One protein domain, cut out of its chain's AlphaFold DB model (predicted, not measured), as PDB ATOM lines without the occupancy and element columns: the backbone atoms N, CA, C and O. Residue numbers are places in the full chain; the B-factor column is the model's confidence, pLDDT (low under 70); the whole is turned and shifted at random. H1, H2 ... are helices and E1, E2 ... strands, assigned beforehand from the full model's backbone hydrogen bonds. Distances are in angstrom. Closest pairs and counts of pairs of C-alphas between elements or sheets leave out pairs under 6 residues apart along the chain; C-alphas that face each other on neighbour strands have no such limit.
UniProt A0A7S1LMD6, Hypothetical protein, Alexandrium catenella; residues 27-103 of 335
ATOM      1  N   GLU A  27      81.282 129.800 116.229       90.44
ATOM      2  CA  GLU A  27      80.578 130.872 115.525       90.44
ATOM      3  C   GLU A  27      81.558 131.946 115.043       90.44
ATOM      4  O   GLU A  27      81.533 132.327 113.877       90.44
ATOM      5  N   ALA A  28      82.492 132.353 115.906       87.50
ATOM      6  CA  ALA A  28      83.526 133.320 115.554       87.50
ATOM      7  C   ALA A  28      84.512 132.765 114.509       87.50
ATOM      8  O   ALA A  28      84.977 133.503 113.651       87.50
ATOM      9  N   ALA A  29      84.801 131.459 114.530       89.75
ATOM     10  CA  ALA A  29      85.615 130.809 113.506       89.75
ATOM     11  C   ALA A  29      84.899 130.767 112.146       89.75
ATOM     12  O   ALA A  29      85.550 130.924 111.118       89.75
ATOM     13  N   ILE A  30      83.571 130.586 112.127       93.88
ATOM     14  CA  ILE A  30      82.774 130.697 110.894       93.88
ATOM     15  C   ILE A  30      82.831 132.130 110.359       93.88
ATOM     16  O   ILE A  30      83.074 132.312 109.170       93.88
ATOM     17  N   GLU A  31      82.629 133.133 111.214       94.12
ATOM     18  CA  GLU A  31      82.686 134.546 110.819       94.12
ATOM     19  C   GLU A  31      84.069 134.925 110.263       94.12
ATOM     20  O   GLU A  31      84.157 135.517 109.189       94.12
ATOM     21  N   ASP A  32      85.151 134.499 110.922       92.81
ATOM     22  CA  ASP A  32      86.525 134.713 110.447       92.81
ATOM     23  C   ASP A  32      86.744 134.056 109.074       92.81
ATOM     24  O   ASP A  32      87.193 134.711 108.135       92.81
ATOM     25  N   LEU A  33      86.329 132.795 108.890       95.00
ATOM     26  CA  LEU A  33      86.421 132.110 107.593       95.00
ATOM     27  C   LEU A  33      85.579 132.782 106.497       95.00
ATOM     28  O   LEU A  33      85.995 132.792 105.337       95.00
ATOM     29  N   GLN A  34      84.432 133.374 106.836       96.25
ATOM     30  CA  GLN A  34      83.626 134.137 105.879       96.25
ATOM     31  C   GLN A  34      84.353 135.393 105.384       96.25
ATOM     32  O   GLN A  34      84.226 135.728 104.207       96.25
ATOM     33  N   ILE A  35      85.162 136.046 106.226       95.69
ATOM     34  CA  ILE A  35      86.005 137.178 105.807       95.69
ATOM     35  C   ILE A  35      87.049 136.721 104.775       95.69
ATOM     36  O   ILE A  35      87.325 137.437 103.813       95.69
ATOM     37  N   TYR A  36      87.584 135.504 104.922       91.81
ATOM     38  CA  TYR A  36      88.536 134.918 103.969       91.81
ATOM     39  C   TYR A  36      87.889 134.339 102.709       91.81
ATOM     40  O   TYR A  36      88.610 133.874 101.823       91.81
ATOM     41  N   ARG A  37      86.561 134.392 102.574       95.12
ATOM     42  CA  ARG A  37      85.828 133.888 101.406       95.12
ATOM     43  C   ARG A  37      85.913 134.852 100.214       95.12
ATOM     44  O   ARG A  37      84.909 135.335  99.696       95.12
ATOM     45  N   THR A  38      87.132 135.148  99.780       95.88
ATOM     46  CA  THR A  38      87.427 135.929  98.572       95.88
ATOM     47  C   THR A  38      87.682 134.996  97.389       95.88
ATOM     48  O   THR A  38      88.078 133.847  97.579       95.88
ATOM     49  N   ALA A  39      87.484 135.480  96.156       95.69
ATOM     50  CA  ALA A  39      87.659 134.677  94.938       95.69
ATOM     51  C   ALA A  39      89.043 133.997  94.851       95.69
ATOM     52  O   ALA A  39      89.138 132.861  94.394       95.69
ATOM     53  N   ASP A  40      90.085 134.654  95.367       93.38
ATOM     54  CA  ASP A  40      91.467 134.155  95.362       93.38
ATOM     55  C   ASP A  40      91.732 133.062  96.413       93.38
ATOM     56  O   ASP A  40      92.692 132.295  96.300       93.38
ATOM     57  N   ASN A  41      90.882 132.976  97.438       92.06
ATOM     58  CA  ASN A  41      91.053 132.078  98.579       92.06
ATOM     59  C   ASN A  41      90.069 130.903  98.580       92.06
ATOM     60  O   ASN A  41      90.248 129.978  99.369       92.06
ATOM     61  N   LEU A  42      89.073 130.892  97.684       91.31
ATOM     62  CA  LEU A  42      88.053 129.838  97.632       91.31
ATOM     63  C   LEU A  42      88.650 128.431  97.530       91.31
ATOM     64  O   LEU A  42      88.117 127.526  98.149       91.31
ATOM     65  N   ASN A  43      89.760 128.249  96.811       92.94
ATOM     66  CA  ASN A  43      90.397 126.939  96.613       92.94
ATOM     67  C   ASN A  43      91.666 126.739  97.456       92.94
ATOM     68  O   ASN A  43      92.442 125.821  97.186       92.94
ATOM     69  N   ARG A  44      91.939 127.620  98.428       91.19
ATOM     70  CA  ARG A  44      93.112 127.462  99.292       91.19
ATOM     71  C   ARG A  44      92.823 126.443 100.396       91.19
ATOM     72  O   ARG A  44      91.776 126.543 101.037       91.19
ATOM     73  N   PRO A  45      93.755 125.511 100.667       94.00
ATOM     74  CA  PRO A  45      93.596 124.568 101.760       94.00
ATOM     75  C   PRO A  45      93.598 125.305 103.099       94.00
ATOM     76  O   PRO A  45      94.398 126.217 103.325       94.00
ATOM     77  N   VAL A  46      92.706 124.892 103.995       94.88
ATOM     78  CA  VAL A  46      92.539 125.486 105.323       94.88
ATOM     79  C   VAL A  46      92.952 124.470 106.378       94.88
ATOM     80  O   VAL A  46      92.453 123.347 106.411       94.88
ATOM     81  N   GLU A  47      93.850 124.866 107.276       92.69
ATOM     82  CA  GLU A  47      94.211 124.069 108.449       92.69
ATOM     83  C   GLU A  47      93.579 124.671 109.705       92.69
ATOM     84  O   GLU A  47      93.802 125.835 110.037       92.69
ATOM     85  N   MET A  48      92.816 123.866 110.439       89.50
ATOM     86  CA  MET A  48      92.150 124.287 111.666       89.50
ATOM     87  C   MET A  48      92.592 123.455 112.861       89.50
ATOM     88  O   MET A  48      92.664 122.227 112.810       89.50
ATOM     89  N   ARG A  49      92.824 124.129 113.989       83.50
ATOM     90  CA  ARG A  49      93.061 123.474 115.278       83.50
ATOM     91  C   ARG A  49      91.795 123.521 116.107       83.50
ATOM     92  O   ARG A  49      91.434 124.568 116.637       83.50
ATOM     93  N   ILE A  50      91.155 122.370 116.256       76.56
ATOM     94  CA  ILE A  50      89.917 122.263 117.018       76.56
ATOM     95  C   ILE A  50      90.282 121.781 118.418       76.56
ATOM     96  O   ILE A  50      90.850 120.699 118.602       76.56
ATOM     97  N   ALA A  51      89.988 122.607 119.421       70.19
ATOM     98  CA  ALA A  51      90.021 122.149 120.798       70.19
ATOM     99  C   ALA A  51      88.922 121.095 120.958       70.19
ATOM    100  O   ALA A  51      87.764 121.365 120.644       70.19
ATOM    101  N   ALA A  52      89.279 119.896 121.426       64.19
ATOM    102  CA  ALA A  52      88.281 118.908 121.802       64.19
ATOM    103  C   ALA A  52      87.308 119.580 122.778       64.19
ATOM    104  O   ALA A  52      87.731 120.084 123.827       64.19
ATOM    105  N   ALA A  53      86.023 119.633 122.411       58.03
ATOM    106  CA  ALA A  53      84.988 120.070 123.332       58.03
ATOM    107  C   ALA A  53      85.165 119.274 124.628       58.03
ATOM    108  O   ALA A  53      85.540 118.101 124.595       58.03
ATOM    109  N   LYS A  54      84.951 119.915 125.778       52.41
ATOM    110  CA  LYS A  54      85.103 119.309 127.107       52.41
ATOM    111  C   LYS A  54      83.949 118.324 127.380       52.41
ATOM    112  O   LYS A  54      83.225 118.454 128.356       52.41
ATOM    113  N   GLY A  55      83.766 117.373 126.473       51.53
ATOM    114  CA  GLY A  55      82.807 116.284 126.468       51.53
ATOM    115  C   GLY A  55      83.542 114.997 126.099       51.53
ATOM    116  O   GLY A  55      84.600 115.020 125.473       51.53
ATOM    117  N   ARG A  56      83.023 113.875 126.586       42.91
ATOM    118  CA  ARG A  56      83.620 112.539 126.504       42.91
ATOM    119  C   ARG A  56      83.678 112.082 125.034       42.91
ATOM    120  O   ARG A  56      82.726 111.484 124.551       42.91
ATOM    121  N   LEU A  57      84.758 112.403 124.323       51.88
ATOM    122  CA  LEU A  57      85.055 111.795 123.023       51.88
ATOM    123  C   LEU A  57      85.336 110.303 123.266       51.88
ATOM    124  O   LEU A  57      86.078 109.961 124.192       51.88
ATOM    125  N   SER A  58      84.671 109.422 122.518       49.97
ATOM    126  CA  SER A  58      84.846 107.966 122.615       49.97
ATOM    127  C   SER A  58      86.267 107.562 122.209       49.97
ATOM    128  O   SER A  58      86.876 108.236 121.384       49.97
ATOM    129  N   GLU A  59      86.800 106.460 122.750       47.28
ATOM    130  CA  GLU A  59      88.156 105.965 122.424       47.28
ATOM    131  C   GLU A  59      88.365 105.733 120.912       47.28
ATOM    132  O   GLU A  59      89.465 105.950 120.407       47.28
ATOM    133  N   ASP A  60      87.292 105.459 120.162       48.41
ATOM    134  CA  ASP A  60      87.301 105.329 118.695       48.41
ATOM    135  C   ASP A  60      87.515 106.662 117.931       48.41
ATOM    136  O   ASP A  60      87.629 106.691 116.701       48.41
ATOM    137  N   GLU A  61      87.573 107.800 118.636       53.12
ATOM    138  CA  GLU A  61      87.799 109.144 118.075       53.12
ATOM    139  C   GLU A  61      89.300 109.520 117.995       53.12
ATOM    140  O   GLU A  61      89.665 110.572 117.472       53.12
ATOM    141  N   VAL A  62      90.199 108.642 118.461       53.78
ATOM    142  CA  VAL A  62      91.637 108.903 118.714       53.78
ATOM    143  C   VAL A  62      92.549 108.414 117.564       53.78
ATOM    144  O   VAL A  62      93.719 108.116 117.766       53.78
ATOM    145  N   GLN A  63      92.045 108.335 116.325       49.47
ATOM    146  CA  GLN A  63      92.813 107.848 115.156       49.47
ATOM    147  C   GLN A  63      93.213 108.925 114.127       49.47
ATOM    148  O   GLN A  63      93.702 108.603 113.048       49.47
ATOM    149  N   GLY A  64      93.071 110.214 114.452       49.16
ATOM    150  CA  GLY A  64      93.790 111.280 113.739       49.16
ATOM    151  C   GLY A  64      95.217 111.411 114.277       49.16
ATOM    152  O   GLY A  64      95.419 111.159 115.459       49.16
ATOM    153  N   GLN A  65      96.194 111.798 113.444       42.19
ATOM    154  CA  GLN A  65      97.601 112.011 113.832       42.19
ATOM    155  C   GLN A  65      97.712 112.899 115.084       42.19
ATOM    156  O   GLN A  65      97.725 114.130 115.018       42.19
ATOM    157  N   LEU A  66      97.767 112.259 116.246       43.19
ATOM    158  CA  LEU A  66      97.933 112.913 117.528       43.19
ATOM    159  C   LEU A  66      99.415 113.178 117.712       43.19
ATOM    160  O   LEU A  66     100.223 112.260 117.816       43.19
ATOM    161  N   LEU A  67      99.769 114.458 117.786       45.66
ATOM    162  CA  LEU A  67     101.056 114.839 118.344       45.66
ATOM    163  C   LEU A  67     101.093 114.354 119.807       45.66
ATOM    164  O   LEU A  67     100.160 114.669 120.562       45.66
ATOM    165  N   PRO A  68     102.128 113.606 120.232       38.78
ATOM    166  CA  PRO A  68     102.195 113.061 121.583       38.78
ATOM    167  C   PRO A  68     102.062 114.186 122.620       38.78
ATOM    168  O   PRO A  68     102.795 115.173 122.603       38.78
ATOM    169  N   GLY A  69     101.061 114.064 123.498       44.81
ATOM    170  CA  GLY A  69     100.785 115.015 124.583       44.81
ATOM    171  C   GLY A  69      99.792 116.147 124.274       44.81
ATOM    172  O   GLY A  69      99.461 116.909 125.188       44.81
ATOM    173  N   SER A  70      99.262 116.267 123.049       46.69
ATOM    174  CA  SER A  70      98.242 117.276 122.719       46.69
ATOM    175  C   SER A  70      96.868 116.641 122.508       46.69
ATOM    176  O   SER A  70      96.657 115.910 121.550       46.69
ATOM    177  N   LYS A  71      95.887 116.977 123.360       57.50
ATOM    178  CA  LYS A  71      94.454 116.672 123.139       57.50
ATOM    179  C   LYS A  71      93.856 117.564 122.038       57.50
ATOM    180  O   LYS A  71      92.841 118.228 122.252       57.50
ATOM    181  N   ARG A  72      94.557 117.715 120.918       64.00
ATOM    182  CA  ARG A  72      94.219 118.671 119.864       64.00
ATOM    183  C   ARG A  72      94.265 117.959 118.532       64.00
ATOM    184  O   ARG A  72      95.275 117.351 118.193       64.00
ATOM    185  N   PHE A  73      93.177 118.090 117.793       75.06
ATOM    186  CA  PHE A  73      93.067 117.571 116.446       75.06
ATOM    187  C   PHE A  73      93.389 118.708 115.479       75.06
ATOM    188  O   PHE A  73      92.834 119.807 115.586       75.06
ATOM    189  N   LEU A  74      94.341 118.457 114.582       83.75
ATOM    190  CA  LEU A  74      94.576 119.297 113.419       83.75
ATOM    191  C   LEU A  74      93.702 118.742 112.293       83.75
ATOM    192  O   LEU A  74      93.934 117.628 111.829       83.75
ATOM    193  N   SER A  75      92.686 119.496 111.891       88.31
ATOM    194  CA  SER A  75      91.839 119.164 110.746       88.31
ATOM    195  C   SER A  75      92.320 119.956 109.535       88.31
ATOM    196  O   SER A  75      92.620 121.143 109.657       88.31
ATOM    197  N   LYS A  76      92.418 119.294 108.381       92.44
ATOM    198  CA  LYS A  76      92.774 119.919 107.105       92.44
ATOM    199  C   LYS A  76      91.575 119.839 106.172       92.44
ATOM    200  O   LYS A  76      90.966 118.779 106.083       92.44
ATOM    201  N   PHE A  77      91.279 120.940 105.501       94.38
ATOM    202  CA  PHE A  77      90.204 121.072 104.525       94.38
ATOM    203  C   PHE A  77      90.807 121.521 103.197       94.38
ATOM    204  O   PHE A  77      91.779 122.284 103.184       94.38
ATOM    205  N   GLY A  78      90.258 121.050 102.081       94.44
ATOM    206  CA  GLY A  78      90.713 121.424 100.742       94.44
ATOM    207  C   GLY A  78      90.372 122.870 100.379       94.44
ATOM    208  O   GLY A  78      91.085 123.479  99.583       94.44
ATOM    209  N   CYS A  79      89.322 123.430 100.984       95.44
ATOM    210  CA  CYS A  79      88.866 124.796 100.744       95.44
ATOM    211  C   CYS A  79      88.197 125.445 101.968       95.44
ATOM    212  O   CYS A  79      87.857 124.783 102.951       95.44
ATOM    213  N   VAL A  80      87.972 126.763 101.883       95.75
ATOM    214  CA  VAL A  80      87.277 127.556 102.916       95.75
ATOM    215  C   VAL A  80      85.829 127.098 103.104       95.75
ATOM    216  O   VAL A  80      85.370 126.975 104.239       95.75
ATOM    217  N   ASP A  81      85.123 126.789 102.015       96.25
ATOM    218  CA  ASP A  81      83.720 126.365 102.074       96.25
ATOM    219  C   ASP A  81      83.564 125.018 102.802       96.25
ATOM    220  O   ASP A  81      82.649 124.862 103.606       96.25
ATOM    221  N   GLU A  82      84.499 124.080 102.617       95.12
ATOM    222  CA  GLU A  82      84.504 122.793 103.327       95.12
ATOM    223  C   GLU A  82      84.720 122.971 104.839       95.12
ATOM    224  O   GLU A  82      84.040 122.335 105.651       95.12
ATOM    225  N   ALA A  83      85.614 123.883 105.232       95.12
ATOM    226  CA  ALA A  83      85.844 124.222 106.634       95.12
ATOM    227  C   ALA A  83      84.599 124.863 107.282       95.12
ATOM    228  O   ALA A  83      84.217 124.497 108.401       95.12
ATOM    229  N   ILE A  84      83.930 125.782 106.572       95.00
ATOM    230  CA  ILE A  84      82.679 126.413 107.022       95.00
ATOM    231  C   ILE A  84      81.564 125.371 107.147       95.00
ATOM    232  O   ILE A  84      80.860 125.360 108.160       95.00
ATOM    233  N   ASP A  85      81.413 124.474 106.174       95.06
ATOM    234  CA  ASP A  85      80.413 123.401 106.209       95.06
ATOM    235  C   ASP A  85      80.648 122.463 107.396       95.06
ATOM    236  O   ASP A  85      79.720 122.161 108.155       95.06
ATOM    237  N   TYR A  86      81.904 122.068 107.618       93.06
ATOM    238  CA  TYR A  86      82.312 121.266 108.768       93.06
ATOM    239  C   TYR A  86      81.938 121.920 110.103       93.06
ATOM    240  O   TYR A  86      81.361 121.268 110.987       93.06
ATOM    241  N   LEU A  87      82.219 123.216 110.253       92.00
ATOM    242  CA  LEU A  87      81.814 123.957 111.439       92.00
ATOM    243  C   LEU A  87      80.290 124.072 111.527       92.00
ATOM    244  O   LEU A  87      79.738 123.856 112.600       92.00
ATOM    245  N   THR A  88      79.583 124.346 110.435       93.00
ATOM    246  CA  THR A  88      78.134 124.614 110.433       93.00
ATOM    247  C   THR A  88      77.300 123.370 110.726       93.00
ATOM    248  O   THR A  88      76.330 123.452 111.480       93.00
ATOM    249  N   ARG A  89      77.702 122.189 110.245       90.19
ATOM    250  CA  ARG A  89      76.974 120.935 110.530       90.19
ATOM    251  C   ARG A  89      77.310 120.327 111.894       90.19
ATOM    252  O   ARG A  89      76.664 119.373 112.309       90.19
ATOM    253  N   GLY A  90      78.290 120.893 112.604       79.81
ATOM    254  CA  GLY A  90      78.753 120.396 113.895       79.81
ATOM    255  C   GLY A  90      79.521 119.101 113.683       79.81
ATOM    256  O   GLY A  90      78.922 118.033 113.707       79.81
ATOM    257  N   GLY A  91      80.835 119.226 113.455       71.94
ATOM    258  CA  GLY A  91      81.777 118.247 112.883       71.94
ATOM    259  C   GLY A  91      81.644 116.743 113.180       71.94
ATOM    260  O   GLY A  91      82.256 115.946 112.475       71.94
ATOM    261  N   ALA A  92      80.840 116.327 114.157       65.94
ATOM    262  CA  ALA A  92      80.376 114.953 114.316       65.94
ATOM    263  C   ALA A  92      79.537 114.455 113.118       65.94
ATOM    264  O   ALA A  92      79.786 113.350 112.645       65.94
ATOM    265  N   ALA A  93      78.605 115.261 112.587       66.44
ATOM    266  CA  ALA A  93      77.686 114.826 111.523       66.44
ATOM    267  C   ALA A  93      78.393 114.572 110.176       66.44
ATOM    268  O   ALA A  93      78.123 113.579 109.502       66.44
ATOM    269  N   LEU A  94      79.353 115.431 109.810       58.44
ATOM    270  CA  LEU A  94      80.141 115.257 108.587       58.44
ATOM    271  C   LEU A  94      81.125 114.092 108.704       58.44
ATOM    272  O   LEU A  94      81.266 113.337 107.754       58.44
ATOM    273  N   ARG A  95      81.754 113.848 109.862       57.34
ATOM    274  CA  ARG A  95      82.685 112.709 109.990       57.34
ATOM    275  C   ARG A  95      82.019 111.352 109.750       57.34
ATOM    276  O   ARG A  95      82.668 110.467 109.197       57.34
ATOM    277  N   SER A  96      80.756 111.177 110.139       54.88
ATOM    278  CA  SER A  96      79.992 109.963 109.817       54.88
ATOM    279  C   SER A  96      79.713 109.823 108.320       54.88
ATOM    280  O   SER A  96      79.853 108.730 107.780       54.88
ATOM    281  N   GLU A  97      79.379 110.924 107.648       59.81
ATOM    282  CA  GLU A  97      79.103 110.951 106.208       59.81
ATOM    283  C   GLU A  97      80.383 110.688 105.394       59.81
ATOM    284  O   GLU A  97      80.394 109.837 104.509       59.81
ATOM    285  N   TRP A  98      81.502 111.312 105.770       58.47
ATOM    286  CA  TRP A  98      82.806 111.108 105.134       58.47
ATOM    287  C   TRP A  98      83.336 109.682 105.312       58.47
ATOM    288  O   TRP A  98      83.802 109.096 104.340       58.47
ATOM    289  N   ARG A  99      83.190 109.069 106.499       58.66
ATOM    290  CA  ARG A  99      83.527 107.641 106.682       58.66
ATOM    291  C   ARG A  99      82.664 106.727 105.816       58.66
ATOM    292  O   ARG A  99      83.140 105.687 105.373       58.66
ATOM    293  N   GLN A 100      81.405 107.090 105.576       62.44
ATOM    294  CA  GLN A 100      80.517 106.316 104.712       62.44
ATOM    295  C   GLN A 100      80.918 106.437 103.235       62.44
ATOM    296  O   GLN A 100      80.857 105.445 102.513       62.44
ATOM    297  N   VAL A 101      81.392 107.612 102.810       58.59
ATOM    298  CA  VAL A 101      81.923 107.844 101.458       58.59
ATOM    299  C   VAL A 101      83.280 107.156 101.259       58.59
ATOM    300  O   VAL A 101      83.466 106.479 100.253       58.59
ATOM    301  N   GLU A 102      84.200 107.232 102.227       55.88
ATOM    302  CA  GLU A 102      85.480 106.504 102.181       55.88
ATOM    303  C   GLU A 102      85.280 104.982 102.227       55.88
ATOM    304  O   GLU A 102      85.960 104.250 101.514       55.88
ATOM    305  N   GLY A 103      84.298 104.493 102.993       57.16
ATOM    306  CA  GLY A 103      83.915 103.078 103.008       57.16
ATOM    307  C   GLY A 103      83.232 102.595 101.721       57.16
ATOM    308  O   GLY A 103      83.174 101.390 101.480       57.16
TER     309      GLY A 103
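What this domain is: This is residues 27 to 103 of the 335 residues of the protein "Hypothetical protein" of Alexandrium catenella (UniProt A0A7S1LMD6). A two-stranded hairpin, E1 with E2, has the helix H2 packed by residues 80 to 87 at the end where E1 begins and E2 ends, and H1 lies side by side with H2. Beyond the hairpin's other end runs a long loop whose residues 54 to 61 stick out, and residues 96 to 103 of H3 stick out as an arm. The printed part has 77 residues, with three named helices and two named strands in the order H1, E1, E2, H2, H3; the sheet E1 - E2 is antiparallel and the class is mixed, helices and strands. It is only just compact, close to loose, with a radius of gyration of the C-alphas of 13.4 A and spans of 40 by 29 by 21 A.

How they stand to each other: Start at H1, residues 27 to 35, which touches H2, residues 80 to 89, at a shallow tilt of 23 degrees, opposite ways; their closest C-alphas, of Ile 30 and Ile 84, are 5.8 A apart. Next look at the hairpin of E1, residues 46 to 51, and E2, residues 72 to 77, antiparallel at 155 degrees: N 48 and O 75 are 2.8 A apart, within hydrogen-bond range. The closest C-alphas of E1 and H2, those of Val 46 and Val 80, are 6.1 A apart. H3, residues 92 to 103, is close to but not clearly touching H2, at a steep tilt of 64 degrees, with C-alphas 86 and 94 closest at 6.4 A; it is apart from H1, E1 and E2. In H1, H2 and H3 every O i to N i+4 pair is within hydrogen-bond range.

Where its parts are: Find C-alpha 27 at (80.578, 130.872, 115.525), where H1 begins its 12.8 A. E1 and E2 each run 16.0 A, and H2 14.4 A. H3 runs 16.8 A to C-alpha 103 at (83.915, 103.078, 103.008).

The domain as a whole: The C-alphas of Ala 39 and Glu 59, the two farthest apart, are 39.8 A apart. The printed part has no cut; the link E1 to E2 is long, 20 residues. Residues 52 to 72 and 92 to 103 have pLDDT under 70.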